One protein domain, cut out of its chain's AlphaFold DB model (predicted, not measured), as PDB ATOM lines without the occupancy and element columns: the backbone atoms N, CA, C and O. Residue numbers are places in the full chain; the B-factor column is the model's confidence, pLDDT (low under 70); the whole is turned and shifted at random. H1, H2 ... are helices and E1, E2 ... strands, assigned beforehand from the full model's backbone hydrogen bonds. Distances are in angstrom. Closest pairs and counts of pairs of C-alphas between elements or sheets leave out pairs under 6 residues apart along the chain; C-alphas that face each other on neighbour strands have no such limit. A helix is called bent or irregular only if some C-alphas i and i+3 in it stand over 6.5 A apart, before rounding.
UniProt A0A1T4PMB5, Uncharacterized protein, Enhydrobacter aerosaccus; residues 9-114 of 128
ATOM      1  N   ARG A   9    -123.483-152.277-129.408       90.00
ATOM      2  CA  ARG A   9    -122.168-152.183-130.058       90.00
ATOM      3  C   ARG A   9    -122.061-153.090-131.284       90.00
ATOM      4  O   ARG A   9    -121.268-152.799-132.175       90.00
ATOM      5  N   ALA A  10    -122.811-154.193-131.322       93.50
ATOM      6  CA  ALA A  10    -122.883-155.095-132.470       93.50
ATOM      7  C   ALA A  10    -124.159-155.951-132.452       93.50
ATOM      8  O   ALA A  10    -124.669-156.272-131.383       93.50
ATOM      9  N   LEU A  11    -124.606-156.377-133.636       94.88
ATOM     10  CA  LEU A  11    -125.720-157.304-133.860       94.88
ATOM     11  C   LEU A  11    -125.324-158.318-134.942       94.88
ATOM     12  O   LEU A  11    -124.739-157.934-135.961       94.88
ATOM     13  N   ARG A  12    -125.651-159.596-134.746       96.69
ATOM     14  CA  ARG A  12    -125.562-160.646-135.771       96.69
ATOM     15  C   ARG A  12    -126.786-161.537-135.719       96.69
ATOM     16  O   ARG A  12    -127.237-161.898-134.640       96.69
ATOM     17  N   GLU A  13    -127.274-161.912-136.891       97.12
ATOM     18  CA  GLU A  13    -128.444-162.766-137.050       97.12
ATOM     19  C   GLU A  13    -128.037-164.052-137.764       97.12
ATOM     20  O   GLU A  13    -127.294-164.029-138.749       97.12
ATOM     21  N   TYR A  14    -128.531-165.180-137.265       96.31
ATOM     22  CA  TYR A  14    -128.288-166.499-137.821       96.31
ATOM     23  C   TYR A  14    -129.617-167.195-138.056       96.31
ATOM     24  O   TYR A  14    -130.420-167.355-137.138       96.31
ATOM     25  N   ARG A  15    -129.803-167.680-139.279       96.38
ATOM     26  CA  ARG A  15    -130.886-168.598-139.602       96.38
ATOM     27  C   ARG A  15    -130.396-170.025-139.432       96.38
ATOM     28  O   ARG A  15    -129.429-170.427-140.080       96.38
ATOM     29  N   VAL A  16    -131.048-170.786-138.563       93.81
ATOM     30  CA  VAL A  16    -130.605-172.118-138.142       93.81
ATOM     31  C   VAL A  16    -131.724-173.141-138.284       93.81
ATOM     32  O   VAL A  16    -132.905-172.812-138.212       93.81
ATOM     33  N   THR A  17    -131.346-174.400-138.472       92.62
ATOM     34  CA  THR A  17    -132.268-175.534-138.382       92.62
ATOM     35  C   THR A  17    -132.000-176.250-137.068       92.62
ATOM     36  O   THR A  17    -130.869-176.680-136.821       92.62
ATOM     37  N   LEU A  18    -133.021-176.329-136.219       90.50
ATOM     38  CA  LEU A  18    -132.999-177.075-134.969       90.50
ATOM     39  C   LEU A  18    -132.948-178.593-135.249       90.50
ATOM     40  O   LEU A  18    -133.288-179.025-136.354       90.50
ATOM     41  N   PRO A  19    -132.502-179.422-134.285       87.12
ATOM     42  CA  PRO A  19    -132.456-180.879-134.437       87.12
ATOM     43  C   PRO A  19    -133.795-181.530-134.814       87.12
ATOM     44  O   PRO A  19    -133.801-182.524-135.541       87.12
ATOM     45  N   ASP A  20    -134.914-180.959-134.369       85.44
ATOM     46  CA  ASP A  20    -136.276-181.378-134.727       85.44
ATOM     47  C   ASP A  20    -136.710-180.974-136.156       85.44
ATOM     48  O   ASP A  20    -137.775-181.375-136.627       85.44
ATOM     49  N   GLY A  21    -135.873-180.218-136.875       89.88
ATOM     50  CA  GLY A  21    -136.121-179.728-138.229       89.88
ATOM     51  C   GLY A  21    -136.801-178.359-138.300       89.88
ATOM     52  O   GLY A  21    -136.948-177.825-139.404       89.88
ATOM     53  N   VAL A  22    -137.186-177.762-137.169       93.75
ATOM     54  CA  VAL A  22    -137.756-176.411-137.120       93.75
ATOM     55  C   VAL A  22    -136.695-175.384-137.513       93.75
ATOM     56  O   VAL A  22    -135.520-175.495-137.168       93.75
ATOM     57  N   ILE A  23    -137.101-174.365-138.269       95.19
ATOM     58  CA  ILE A  23    -136.228-173.244-138.619       95.19
ATOM     59  C   ILE A  23    -136.397-172.159-137.560       95.19
ATOM     60  O   ILE A  23    -137.520-171.720-137.314       95.19
ATOM     61  N   ALA A  24    -135.285-171.715-136.985       94.69
ATOM     62  CA  ALA A  24    -135.242-170.592-136.063       94.69
ATOM     63  C   ALA A  24    -134.369-169.468-136.627       94.69
ATOM     64  O   ALA A  24    -133.344-169.723-137.266       94.69
ATOM     65  N   ASP A  25    -134.764-168.231-136.358       96.62
ATOM     66  CA  ASP A  25    -133.927-167.054-136.549       96.62
ATOM     67  C   ASP A  25    -133.436-166.601-135.173       96.62
ATOM     68  O   ASP A  25    -134.225-166.436-134.241       96.62
ATOM     69  N   ILE A  26    -132.118-166.460-135.024       96.69
ATOM     70  CA  ILE A  26    -131.480-166.121-133.752       96.69
ATOM     71  C   ILE A  26    -130.630-164.875-133.931       96.69
ATOM     72  O   ILE A  26    -129.685-164.870-134.721       96.69
ATOM     73  N   ALA A  27    -130.936-163.844-133.155       97.06
ATOM     74  CA  ALA A  27    -130.171-162.611-133.093       97.06
ATOM     75  C   ALA A  27    -129.309-162.589-131.830       97.06
ATOM     76  O   ALA A  27    -129.818-162.783-130.729       97.06
ATOM     77  N   PHE A  28    -128.014-162.319-131.984       96.88
ATOM     78  CA  PHE A  28    -127.081-162.060-130.891       96.88
ATOM     79  C   PHE A  28    -126.652-160.599-130.923       96.88
ATOM     80  O   PHE A  28    -126.202-160.083-131.951       96.88
ATOM     81  N   VAL A  29    -126.754-159.947-129.773       95.81
ATOM     82  CA  VAL A  29    -126.419-158.537-129.592       95.81
ATOM     83  C   VAL A  29    -125.281-158.412-128.593       95.81
ATOM     84  O   VAL A  29    -125.265-159.119-127.593       95.81
ATOM     85  N   LEU A  30    -124.344-157.498-128.846       95.88
ATOM     86  CA  LEU A  30    -123.373-156.998-127.876       95.88
ATOM     87  C   LEU A  30    -123.826-155.616-127.434       95.88
ATOM     88  O   LEU A  30    -123.900-154.712-128.265       95.88
ATOM     89  N   CYS A  31    -124.076-155.438-126.144       94.25
ATOM     90  CA  CYS A  31    -124.520-154.164-125.594       94.25
ATOM     91  C   CYS A  31    -123.348-153.346-125.034       94.25
ATOM     92  O   CYS A  31    -122.253-153.859-124.788       94.25
ATOM     93  N   ASP A  32    -123.574-152.049-124.840       91.31
ATOM     94  CA  ASP A  32    -122.644-151.162-124.150       91.31
ATOM     95  C   ASP A  32    -122.971-151.069-122.649       91.31
ATOM     96  O   ASP A  32    -124.019-150.564-122.251       91.31
ATOM     97  N   LEU A  33    -122.045-151.530-121.800       90.19
ATOM     98  CA  LEU A  33    -122.155-151.459-120.334       90.19
ATOM     99  C   LEU A  33    -122.221-150.028-119.789       90.19
ATOM    100  O   LEU A  33    -122.665-149.846-118.655       90.19
ATOM    101  N   ALA A  34    -121.751-149.035-120.548       88.62
ATOM    102  CA  ALA A  34    -121.765-147.639-120.123       88.62
ATOM    103  C   ALA A  34    -123.151-146.986-120.235       88.62
ATOM    104  O   ALA A  34    -123.365-145.920-119.658       88.62
ATOM    105  N   GLN A  35    -124.081-147.612-120.958       87.44
ATOM    106  CA  GLN A  35    -125.454-147.130-121.079       87.44
ATOM    107  C   GLN A  35    -126.198-147.297-119.758       87.44
ATOM    108  O   GLN A  35    -125.832-148.142-118.941       87.44
ATOM    109  N   ASP A  36    -127.257-146.522-119.543       86.88
ATOM    110  CA  ASP A  36    -128.081-146.610-118.334       86.88
ATOM    111  C   ASP A  36    -129.440-147.246-118.637       86.88
ATOM    112  O   ASP A  36    -130.479-146.594-118.655       86.88
ATOM    113  N   THR A  37    -129.409-148.544-118.935       88.19
ATOM    114  CA  THR A  37    -130.598-149.367-119.177       88.19
ATOM    115  C   THR A  37    -130.754-150.390-118.059       88.19
ATOM    116  O   THR A  37    -129.782-150.739-117.386       88.19
ATOM    117  N   SER A  38    -131.958-150.934-117.869       89.00
ATOM    118  CA  SER A  38    -132.189-151.977-116.858       89.00
ATOM    119  C   SER A  38    -131.259-153.182-117.055       89.00
ATOM    120  O   SER A  38    -130.697-153.697-116.093       89.00
ATOM    121  N   SER A  39    -131.011-153.586-118.305       89.12
ATOM    122  CA  SER A  39    -130.090-154.684-118.620       89.12
ATOM    123  C   SER A  39    -128.628-154.336-118.317       89.12
ATOM    124  O   SER A  39    -127.887-155.206-117.863       89.12
ATOM    125  N   SER A  40    -128.194-153.084-118.521       92.19
ATOM    126  CA  SER A  40    -126.829-152.663-118.164       92.19
ATOM    127  C   SER A  40    -126.642-152.549-116.648       92.19
ATOM    128  O   SER A  40    -125.567-152.854-116.133       92.19
ATOM    129  N   GLN A  41    -127.673-152.111-115.916       92.75
ATOM    130  CA  GLN A  41    -127.683-152.085-114.453       92.75
ATOM    131  C   GLN A  41    -127.594-153.509-113.906       92.75
ATOM    132  O   GLN A  41    -126.662-153.804-113.158       92.75
ATOM    133  N   PHE A  42    -128.446-154.415-114.390       93.00
ATOM    134  CA  PHE A  42    -128.403-155.832-114.038       93.00
ATOM    135  C   PHE A  42    -127.030-156.458-114.326       93.00
ATOM    136  O   PHE A  42    -126.421-157.061-113.445       93.00
ATOM    137  N   ALA A  43    -126.468-156.253-115.522       94.00
ATOM    138  CA  ALA A  43    -125.145-156.776-115.864       94.00
ATOM    139  C   ALA A  43    -124.035-156.255-114.926       94.00
ATOM    140  O   ALA A  43    -123.142-157.014-114.534       94.00
ATOM    141  N   ARG A  44    -124.099-154.974-114.530       94.69
ATOM    142  CA  ARG A  44    -123.174-154.369-113.557       94.69
ATOM    143  C   ARG A  44    -123.352-154.950-112.153       94.69
ATOM    144  O   ARG A  44    -122.349-155.255-111.509       94.69
ATOM    145  N   GLU A  45    -124.586-155.150-111.697       95.81
ATOM    146  CA  GLU A  45    -124.899-155.788-110.408       95.81
ATOM    147  C   GLU A  45    -124.360-157.221-110.341       95.81
ATOM    148  O   GLU A  45    -123.749-157.614-109.345       95.81
ATOM    149  N   GLN A  46    -124.470-157.958-111.450       95.75
ATOM    150  CA  GLN A  46    -123.887-159.291-111.610       95.75
ATOM    151  C   GLN A  46    -122.359-159.270-111.810       95.75
ATOM    152  O   GLN A  46    -121.726-160.320-111.891       95.75
ATOM    153  N   LYS A  47    -121.721-158.091-111.856       94.12
ATOM    154  CA  LYS A  47    -120.273-157.913-112.085       94.12
ATOM    155  C   LYS A  47    -119.797-158.540-113.401       94.12
ATOM    156  O   LYS A  47    -118.673-159.050-113.485       94.12
ATOM    157  N   ALA A  48    -120.644-158.517-114.427       94.06
ATOM    158  CA  ALA A  48    -120.284-158.973-115.759       94.06
ATOM    159  C   ALA A  48    -119.258-158.021-116.401       94.06
ATOM    160  O   ALA A  48    -119.287-156.807-116.203       94.06
ATOM    161  N   ARG A  49    -118.329-158.581-117.177       92.81
ATOM    162  CA  ARG A  49    -117.321-157.830-117.948       92.81
ATOM    163  C   ARG A  49    -117.857-157.311-119.278       92.81
ATOM    164  O   ARG A  49    -117.374-156.302-119.777       92.81
ATOM    165  N   ALA A  50    -118.838-158.013-119.823       93.50
ATOM    166  CA  ALA A  50    -119.593-157.671-121.013       93.50
ATOM    167  C   ALA A  50    -120.961-158.349-120.910       93.50
ATOM    168  O   ALA A  50    -121.121-159.326-120.171       93.50
ATOM    169  N   TYR A  51    -121.933-157.845-121.656       95.56
ATOM    170  CA  TYR A  51    -123.247-158.461-121.742       95.56
ATOM    171  C   TYR A  51    -123.881-158.199-123.096       95.56
ATOM    172  O   TYR A  51    -123.444-157.337-123.869       95.56
ATOM    173  N   GLY A  52    -124.966-158.911-123.339       95.69
ATOM    174  CA  GLY A  52    -125.855-158.596-124.427       95.69
ATOM    175  C   GLY A  52    -127.096-159.458-124.404       95.69
ATOM    176  O   GLY A  52    -127.438-160.037-123.371       95.69
ATOM    177  N   LEU A  53    -127.772-159.511-125.542       96.38
ATOM    178  CA  LEU A  53    -129.083-160.131-125.672       96.38
ATOM    179  C   LEU A  53    -129.059-161.240-126.723       96.38
ATOM    180  O   LEU A  53    -128.278-161.180-127.679       96.38
ATOM    181  N   ILE A  54    -129.921-162.236-126.539       96.88
ATOM    182  CA  ILE A  54    -130.240-163.267-127.521       96.88
ATOM    183  C   ILE A  54    -131.749-163.250-127.739       96.88
ATOM    184  O   ILE A  54    -132.507-163.470-126.797       96.88
ATOM    185  N   SER A  55    -132.181-163.026-128.972       96.06
ATOM    186  CA  SER A  55    -133.589-163.135-129.364       96.06
ATOM    187  C   SER A  55    -133.758-164.316-130.306       96.06
ATOM    188  O   SER A  55    -132.918-164.528-131.181       96.06
ATOM    189  N   ILE A  56    -134.823-165.092-130.117       95.75
ATOM    190  CA  ILE A  56    -135.096-166.317-130.873       95.75
ATOM    191  C   ILE A  56    -136.513-166.223-131.423       95.75
ATOM    192  O   ILE A  56    -137.444-165.936-130.682       95.75
ATOM    193  N   LEU A  57    -136.673-166.472-132.719       94.56
ATOM    194  CA  LEU A  57    -137.962-166.478-133.402       94.56
ATOM    195  C   LEU A  57    -138.138-167.777-134.191       94.56
ATOM    196  O   LEU A  57    -137.175-168.299-134.754       94.56
ATOM    197  N   GLY A  58    -139.375-168.273-134.270       91.94
ATOM    198  CA  GLY A  58    -139.756-169.430-135.091       91.94
ATOM    199  C   GLY A  58    -140.303-170.619-134.288       91.94
ATOM    200  O   GLY A  58    -141.450-171.004-134.527       91.94
ATOM    201  N   PRO A  59    -139.533-171.204-133.353       90.06
ATOM    202  CA  PRO A  59    -139.994-172.302-132.502       90.06
ATOM    203  C   PRO A  59    -141.140-171.887-131.573       90.06
ATOM    204  O   PRO A  59    -141.202-170.745-131.127       90.06
ATOM    205  N   VAL A  60    -142.043-172.823-131.263       86.69
ATOM    206  CA  VAL A  60    -143.178-172.584-130.342       86.69
ATOM    207  C   VAL A  60    -142.712-172.429-128.892       86.69
ATOM    208  O   VAL A  60    -143.377-171.776-128.099       86.69
ATOM    209  N   ASP A  61    -141.577-173.029-128.554       87.25
ATOM    210  CA  ASP A  61    -140.921-172.983-127.248       87.25
ATOM    211  C   ASP A  61    -139.840-171.890-127.161       87.25
ATOM    212  O   ASP A  61    -139.023-171.902-126.239       87.25
ATOM    213  N   ALA A  62    -139.795-170.963-128.123       90.62
ATOM    214  CA  ALA A  62    -138.911-169.810-128.038       90.62
ATOM    215  C   ALA A  62    -139.341-168.893-126.873       90.62
ATOM    216  O   ALA A  62    -140.543-168.676-126.700       90.62
ATOM    217  N   PRO A  63    -138.388-168.333-126.105       92.25
ATOM    218  CA  PRO A  63    -138.690-167.316-125.103       92.25
ATOM    219  C   PRO A  63    -139.435-166.128-125.712       92.25
ATOM    220  O   PRO A  63    -139.113-165.691-126.820       92.25
ATOM    221  N   GLU A  64    -140.394-165.584-124.971       92.50
ATOM    222  CA  GLU A  64    -141.085-164.351-125.337       92.50
ATOM    223  C   GLU A  64    -140.146-163.146-125.202       92.50
ATOM    224  O   GLU A  64    -140.178-162.234-126.036       92.50
ATOM    225  N   TYR A  65    -139.257-163.167-124.202       93.00
ATOM    226  CA  TYR A  65    -138.311-162.086-123.948       93.00
ATOM    227  C   TYR A  65    -136.873-162.441-124.345       93.00
ATOM    228  O   TYR A  65    -136.464-163.605-124.320       93.00
ATOM    229  N   PRO A  66    -136.043-161.436-124.695       94.06
ATOM    230  CA  PRO A  66    -134.637-161.676-124.979       94.06
ATOM    231  C   PRO A  66    -133.896-162.259-123.771       94.06
ATOM    232  O   PRO A  66    -133.954-161.728-122.663       94.06
ATOM    233  N   ILE A  67    -133.110-163.302-124.022       96.31
ATOM    234  CA  ILE A  67    -132.208-163.896-123.036       96.31
ATOM    235  C   ILE A  67    -131.032-162.940-122.839       96.31
ATOM    236  O   ILE A  67    -130.394-162.531-123.811       96.31
ATOM    237  N   ILE A  68    -130.682-162.627-121.597       95.75
ATOM    238  CA  ILE A  68    -129.475-161.857-121.291       95.75
ATOM    239  C   ILE A  68    -128.296-162.822-121.196       95.75
ATOM    240  O   ILE A  68    -128.316-163.752-120.391       95.75
ATOM    241  N   TRP A  69    -127.240-162.596-121.976       96.31
ATOM    242  CA  TRP A  69    -125.965-163.282-121.774       96.31
ATOM    243  C   TRP A  69    -124.999-162.379-121.005       96.31
ATOM    244  O   TRP A  69    -124.848-161.197-121.318       96.31
ATOM    245  N   LEU A  70    -124.332-162.938-119.997       95.38
ATOM    246  CA  LEU A  70    -123.395-162.240-119.120       95.38
ATOM    247  C   LEU A  70    -122.022-162.891-119.194       95.38
ATOM    248  O   LEU A  70    -121.867-164.091-118.963       95.38
ATOM    249  N   GLN A  71    -121.005-162.089-119.486       93.88
ATOM    250  CA  GLN A  71    -119.629-162.550-119.490       93.88
ATOM    251  C   GLN A  71    -118.996-162.414-118.105       93.88
ATOM    252  O   GLN A  71    -118.765-161.304-117.623       93.88
ATOM    253  N   HIS A  72    -118.588-163.536-117.526       90.56
ATOM    254  CA  HIS A  72    -117.739-163.586-116.339       90.56
ATOM    255  C   HIS A  72    -116.303-164.003-116.718       90.56
ATOM    256  O   HIS A  72    -116.032-164.359-117.869       90.56
ATOM    257  N   PRO A  73    -115.323-163.912-115.795       85.62
ATOM    258  CA  PRO A  73    -113.930-164.246-116.103       85.62
ATOM    259  C   PRO A  73    -113.702-165.683-116.600       85.62
ATOM    260  O   PRO A  73    -112.735-165.918-117.323       85.62
ATOM    261  N   ASP A  74    -114.549-166.626-116.196       83.88
ATOM    262  CA  ASP A  74    -114.376-168.069-116.388       83.88
ATOM    263  C   ASP A  74    -115.577-168.776-117.035       83.88
ATOM    264  O   ASP A  74    -115.437-169.925-117.460       83.88
ATOM    265  N   HIS A  75    -116.722-168.105-117.158       87.56
ATOM    266  CA  HIS A  75    -117.936-168.662-117.749       87.56
ATOM    267  C   HIS A  75    -118.808-167.582-118.402       87.56
ATOM    268  O   HIS A  75    -118.585-166.381-118.233       87.56
ATOM    269  N   ILE A  76    -119.813-168.036-119.152       92.06
ATOM    270  CA  ILE A  76    -120.929-167.210-119.613       92.06
ATOM    271  C   ILE A  76    -122.185-167.688-118.895       92.06
ATOM    272  O   ILE A  76    -122.460-168.888-118.894       92.06
ATOM    273  N   ALA A  77    -122.927-166.761-118.300       93.75
ATOM    274  CA  ALA A  77    -124.248-167.031-117.753       93.75
ATOM    275  C   ALA A  77    -125.324-166.594-118.755       93.75
ATOM    276  O   ALA A  77    -125.143-165.609-119.472       93.75
ATOM    277  N   LEU A  78    -126.425-167.339-118.805       95.19
ATOM    278  CA  LEU A  78    -127.633-166.980-119.542       95.19
ATOM    279  C   LEU A  78    -128.749-166.758-118.523       95.19
ATOM    280  O   LEU A  78    -128.961-167.604-117.656       95.19
ATOM    281  N   THR A  79    -129.445-165.636-118.631       94.69
ATOM    282  CA  THR A  79    -130.563-165.267-117.763       94.69
ATOM    283  C   THR A  79    -131.805-165.096-118.622       94.69
ATOM    284  O   THR A  79    -131.799-164.303-119.564       94.69
ATOM    285  N   LEU A  80    -132.847-165.860-118.307       93.62
ATOM    286  CA  LEU A  80    -134.172-165.725-118.903       93.62
ATOM    287  C   LEU A  80    -135.041-164.782-118.064       93.62
ATOM    288  O   LEU A  80    -134.715-164.516-116.906       93.62
ATOM    289  N   SER A  81    -136.140-164.299-118.647       91.50
ATOM    290  CA  SER A  81    -137.210-163.668-117.872       91.50
ATOM    291  C   SER A  81    -137.853-164.690-116.932       91.50
ATOM    292  O   SER A  81    -137.979-165.859-117.288       91.50
ATOM    293  N   ASP A  82    -138.323-164.245-115.765       88.50
ATOM    294  CA  ASP A  82    -139.096-165.089-114.839       88.50
ATOM    295  C   ASP A  82    -140.439-165.549-115.445       88.50
ATOM    296  O   ASP A  82    -141.057-166.496-114.957       88.50
ATOM    297  N   GLU A  83    -140.900-164.868-116.499       88.88
ATOM    298  CA  GLU A  83    -142.113-165.212-117.251       88.88
ATOM    299  C   GLU A  83    -141.866-166.290-118.320       88.88
ATOM    300  O   GLU A  83    -142.816-166.924-118.780       88.88
ATOM    301  N   ASP A  84    -140.605-166.526-118.694       90.38
ATOM    302  CA  ASP A  84    -140.238-167.505-119.711       90.38
ATOM    303  C   ASP A  84    -140.033-168.901-119.110       90.38
ATOM    304  O   ASP A  84    -139.492-169.086-118.018       90.38
ATOM    305  N   ALA A  85    -140.419-169.922-119.875       88.81
ATOM    306  CA  ALA A  85    -140.024-171.290-119.574       88.81
ATOM    307  C   ALA A  85    -138.510-171.481-119.791       88.81
ATOM    308  O   ALA A  85    -137.893-170.808-120.617       88.81
ATOM    309  N   ASP A  86    -137.910-172.447-119.086       90.94
ATOM    310  CA  ASP A  86    -136.512-172.824-119.332       90.94
ATOM    311  C   ASP A  86    -136.318-173.286-120.789       90.94
ATOM    312  O   ASP A  86    -137.198-173.905-121.393       90.94
ATOM    313  N   LEU A  87    -135.136-173.015-121.348       90.56
ATOM    314  CA  LEU A  87    -134.832-173.334-122.739       90.56
ATOM    315  C   LEU A  87    -134.821-174.846-122.957       90.56
ATOM    316  O   LEU A  87    -134.196-175.606-122.199       90.56
ATOM    317  N   SER A  88    -135.410-175.272-124.071       91.69
ATOM    318  CA  SER A  88    -135.286-176.648-124.534       91.69
ATOM    319  C   SER A  88    -133.826-177.024-124.812       91.69
ATOM    320  O   SER A  88    -132.949-176.181-125.036       91.69
ATOM    321  N   ALA A  89    -133.543-178.328-124.784       91.25
ATOM    322  CA  ALA A  89    -132.199-178.849-125.035       91.25
ATOM    323  C   ALA A  89    -131.667-178.442-126.423       91.25
ATOM    324  O   ALA A  89    -130.478-178.154-126.569       91.25
ATOM    325  N   ASP A  90    -132.558-178.360-127.409       91.62
ATOM    326  CA  ASP A  90    -132.246-177.977-128.782       91.62
ATOM    327  C   ASP A  90    -131.830-176.504-128.872       91.62
ATOM    328  O   ASP A  90    -130.778-176.194-129.444       91.62
ATOM    329  N   LEU A  91    -132.573-175.601-128.224       91.94
ATOM    330  CA  LEU A  91    -132.199-174.189-128.135       91.94
ATOM    331  C   LEU A  91    -130.881-173.999-127.372       91.94
ATOM    332  O   LEU A  91    -129.999-173.275-127.839       91.94
ATOM    333  N   LYS A  92    -130.686-174.707-126.249       92.25
ATOM    334  CA  LYS A  92    -129.422-174.684-125.485       92.25
ATOM    335  C   LYS A  92    -128.233-175.112-126.349       92.25
ATOM    336  O   LYS A  92    -127.183-174.462-126.319       92.25
ATOM    337  N   LEU A  93    -128.387-176.173-127.145       90.81
ATOM    338  CA  LEU A  93    -127.344-176.668-128.043       90.81
ATOM    339  C   LEU A  93    -126.984-175.632-129.114       90.81
ATOM    340  O   LEU A  93    -125.803-175.382-129.368       90.81
ATOM    341  N   VAL A  94    -127.992-175.014-129.726       91.94
ATOM    342  CA  VAL A  94    -127.782-173.997-130.757       91.94
ATOM    343  C   VAL A  94    -127.120-172.752-130.178       91.94
ATOM    344  O   VAL A  94    -126.107-172.313-130.721       91.94
ATOM    345  N   ILE A  95    -127.595-172.225-129.050       93.38
ATOM    346  CA  ILE A  95    -126.965-171.066-128.400       93.38
ATOM    347  C   ILE A  95    -125.501-171.372-128.074       93.38
ATOM    348  O   ILE A  95    -124.614-170.596-128.426       93.38
ATOM    349  N   THR A  96    -125.222-172.543-127.494       91.56
ATOM    350  CA  THR A  96    -123.854-172.973-127.154       91.56
ATOM    351  C   THR A  96    -122.944-173.045-128.384       91.56
ATOM    352  O   THR A  96    -121.745-172.787-128.290       91.56
ATOM    353  N   ARG A  97    -123.500-173.371-129.556       91.62
ATOM    354  CA  ARG A  97    -122.760-173.449-130.820       91.62
ATOM    355  C   ARG A  97    -122.519-172.083-131.464       91.62
ATOM    356  O   ARG A  97    -121.435-171.868-132.006       91.62
ATOM    357  N   TYR A  98    -123.508-171.195-131.447       94.19
ATOM    358  CA  TYR A  98    -123.452-169.918-132.168       94.19
ATOM    359  C   TYR A  98    -122.879-168.770-131.335       94.19
ATOM    360  O   TYR A  98    -122.252-167.877-131.895       94.19
ATOM    361  N   LEU A  99    -122.987-168.814-130.007       93.50
ATOM    362  CA  LEU A  99    -122.443-167.762-129.148       93.50
ATOM    363  C   LEU A  99    -120.908-167.585-129.284       93.50
ATOM    364  O   LEU A  99    -120.452-166.448-129.408       93.50
ATOM    365  N   PRO A 100    -120.083-168.653-129.359       92.25
ATOM    366  CA  PRO A 100    -118.649-168.504-129.617       92.25
ATOM    367  C   PRO A 100    -118.343-167.956-131.017       92.25
ATOM    368  O   PRO A 100    -117.369-167.222-131.186       92.25
ATOM    369  N   LEU A 101    -119.162-168.305-132.018       93.75
ATOM    370  CA  LEU A 101    -119.037-167.775-133.379       93.75
ATOM    371  C   LEU A 101    -119.286-166.264-133.377       93.75
ATOM    372  O   LEU A 101    -118.455-165.507-133.874       93.75
ATOM    373  N   PHE A 102    -120.362-165.830-132.723       95.19
ATOM    374  CA  PHE A 102    -120.661-164.419-132.523       95.19
ATOM    375  C   PHE A 102    -119.498-163.679-131.842       95.19
ATOM    376  O   PHE A 102    -119.052-162.645-132.338       95.19
ATOM    377  N   PHE A 103    -118.931-164.228-130.761       94.06
ATOM    378  CA  PHE A 103    -117.778-163.627-130.074       94.06
ATOM    379  C   PHE A 103    -116.541-163.484-130.965       94.06
ATOM    380  O   PHE A 103    -115.833-162.480-130.873       94.06
ATOM    381  N   ALA A 104    -116.282-164.455-131.843       92.44
ATOM    382  CA  ALA A 104    -115.202-164.356-132.818       92.44
ATOM    383  C   ALA A 104    -115.464-163.240-133.848       92.44
ATOM    384  O   ALA A 104    -114.547-162.496-134.194       92.44
ATOM    385  N   GLU A 105    -116.710-163.081-134.297       93.75
ATOM    386  CA  GLU A 105    -117.104-162.049-135.262       93.75
ATOM    387  C   GLU A 105    -117.041-160.627-134.686       93.75
ATOM    388  O   GLU A 105    -116.714-159.685-135.413       93.75
ATOM    389  N   VAL A 106    -117.310-160.455-133.386       93.38
ATOM    390  CA  VAL A 106    -117.239-159.147-132.704       93.38
ATOM    391  C   VAL A 106    -115.892-158.875-132.031       93.38
ATOM    392  O   VAL A 106    -115.712-157.819-131.424       93.38
ATOM    393  N   ALA A 107    -114.910-159.769-132.176       90.94
ATOM    394  CA  ALA A 107    -113.564-159.613-131.617       90.94
ATOM    395  C   ALA A 107    -112.874-158.268-131.943       90.94
ATOM    396  O   ALA A 107    -112.174-157.751-131.071       90.94
ATOM    397  N   PRO A 108    -113.053-157.653-133.135       90.38
ATOM    398  CA  PRO A 108    -112.499-156.323-133.412       90.38
ATOM    399  C   PRO A 108    -113.056-155.209-132.510       90.38
ATOM    400  O   PRO A 108    -112.412-154.176-132.353       90.38
ATOM    401  N   LEU A 109    -114.243-155.407-131.928       88.56
ATOM    402  CA  LEU A 109    -114.929-154.451-131.054       88.56
ATOM    403  C   LEU A 109    -114.742-154.794-129.569       88.56
ATOM    404  O   LEU A 109    -114.629-153.896-128.736       88.56
ATOM    405  N   ALA A 110    -114.723-156.086-129.245       88.06
ATOM    406  CA  ALA A 110    -114.630-156.621-127.888       88.06
ATOM    407  C   ALA A 110    -113.660-157.820-127.862       88.06
ATOM    408  O   ALA A 110    -114.084-158.980-127.796       88.06
ATOM    409  N   PRO A 111    -112.338-157.580-127.968       84.81
ATOM    410  CA  PRO A 111    -111.334-158.643-128.078       84.81
ATOM    411  C   PRO A 111    -111.283-159.572-126.857       84.81
ATOM    412  O   PRO A 111    -110.810-160.704-126.953       84.81
ATOM    413  N   GLU A 112    -111.755-159.113-125.702       83.19
ATOM    414  CA  GLU A 112    -111.908-159.891-124.476       83.19
ATOM    415  C   GLU A 112    -112.895-161.058-124.614       83.19
ATOM    416  O   GLU A 112    -112.693-162.081-123.957       83.19
ATOM    417  N   LEU A 113    -113.902-160.951-125.490       84.12
ATOM    418  CA  LEU A 113    -114.892-162.007-125.722       84.12
ATOM    419  C   LEU A 113    -114.300-163.177-126.510       84.12
ATOM    420  O   LEU A 113    -114.508-164.335-126.161       84.12
ATOM    421  N   ALA A 114    -113.472-162.891-127.516       79.50
ATOM    422  CA  ALA A 114    -112.827-163.923-128.331       79.50
ATOM    423  C   ALA A 114    -111.743-164.719-127.579       79.50
ATOM    424  O   ALA A 114    -111.313-165.779-128.029       79.50
TER     425      ALA A 114
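This is residues 9 to 114 of the 128 residues of an uncharacterized protein of Enhydrobacter aerosaccus (UniProt A0A1T4PMB5). A twisted sheet of five strands curls round one long helix, H2, which packs on one face, with most of its contacts to E1 and E2. The short helix H1 sits on the opposite face, over the E3 and E4 part of the sheet, and the small H3 follows the end of H2. The printed part has 106 residues, with three named helices and five named strands in the order E1 E2 H1 E3 E4 E5 H2 H3. The sheet runs E1 E2 E3 E4 E5, all antiparallel, and the class is mixed, helices and strands. The whole is compact, with a radius of gyration of the C-alphas of 13.5 A, rounded, and spans 38 by 31 by 22 A.

Begin at the edge strand E1, residues 9 to 17, which forms a hairpin with E2, residues 23 to 31; look for N 12 and O 28 at 2.9 A. E2 is the antiparallel neighbour of E3, residues 50 to 57, with N 27 and O 55 2.9 A apart. E3, E4, residues 67 to 71, and E5, residues 76 to 79, form a meander, each strand the antiparallel neighbour of the one before; find N 54 and O 67 at 2.8 A, then N 70 and O 77 at 2.8 A. The sheet curls round H2, residues 89 to 105, where the closest C-alphas of E2 and H2 are those of Phe 28 and Phe 102, 7.0 A apart. H1, residues 38 to 45, is on the opposite face from H2 at a height over the sheet of 9.3 A. It runs slantwise to the strands, at 40 degrees to E3 on the local plane, and its closest C-alpha pair with E3 is Ala 43 and Tyr 51, 6.4 A apart. H3, residues 111 to 114, only grazes the sheet with residues 112 to 113, and touches residues 100 to 104 of H2, the closest C-alphas being those of Ala 104 and Ala 114, 5.1 A apart. Every O i to N i+4 pair is within hydrogen-bond range in H1, and 11 of 13 are in H2, while H3 is too short for such a pair.

Find C-alpha 9 at (-122.168, -152.183, -130.058); from there E1 runs 26.8 A, and E2 comes back over 25.9 A. E3 covers 23.8 A, E4 13.1 A, E5 10.0 A and H1 10.5 A. H2 begins at C-alpha 89, (-132.199, -178.849, -125.035), and runs 24.8 A; it is only just irregular, with C-alphas 97 and 100 6.54 A apart. H3, 5.5 A long, ends at C-alpha 114, (-112.827, -163.923, -128.331).

The two C-alphas farthest apart are those of Gly 21 and Ala 34, at 39.5 A. The printed part has no cut and no long link. Its mean pLDDT is 92.2, and no printed residue is under 70.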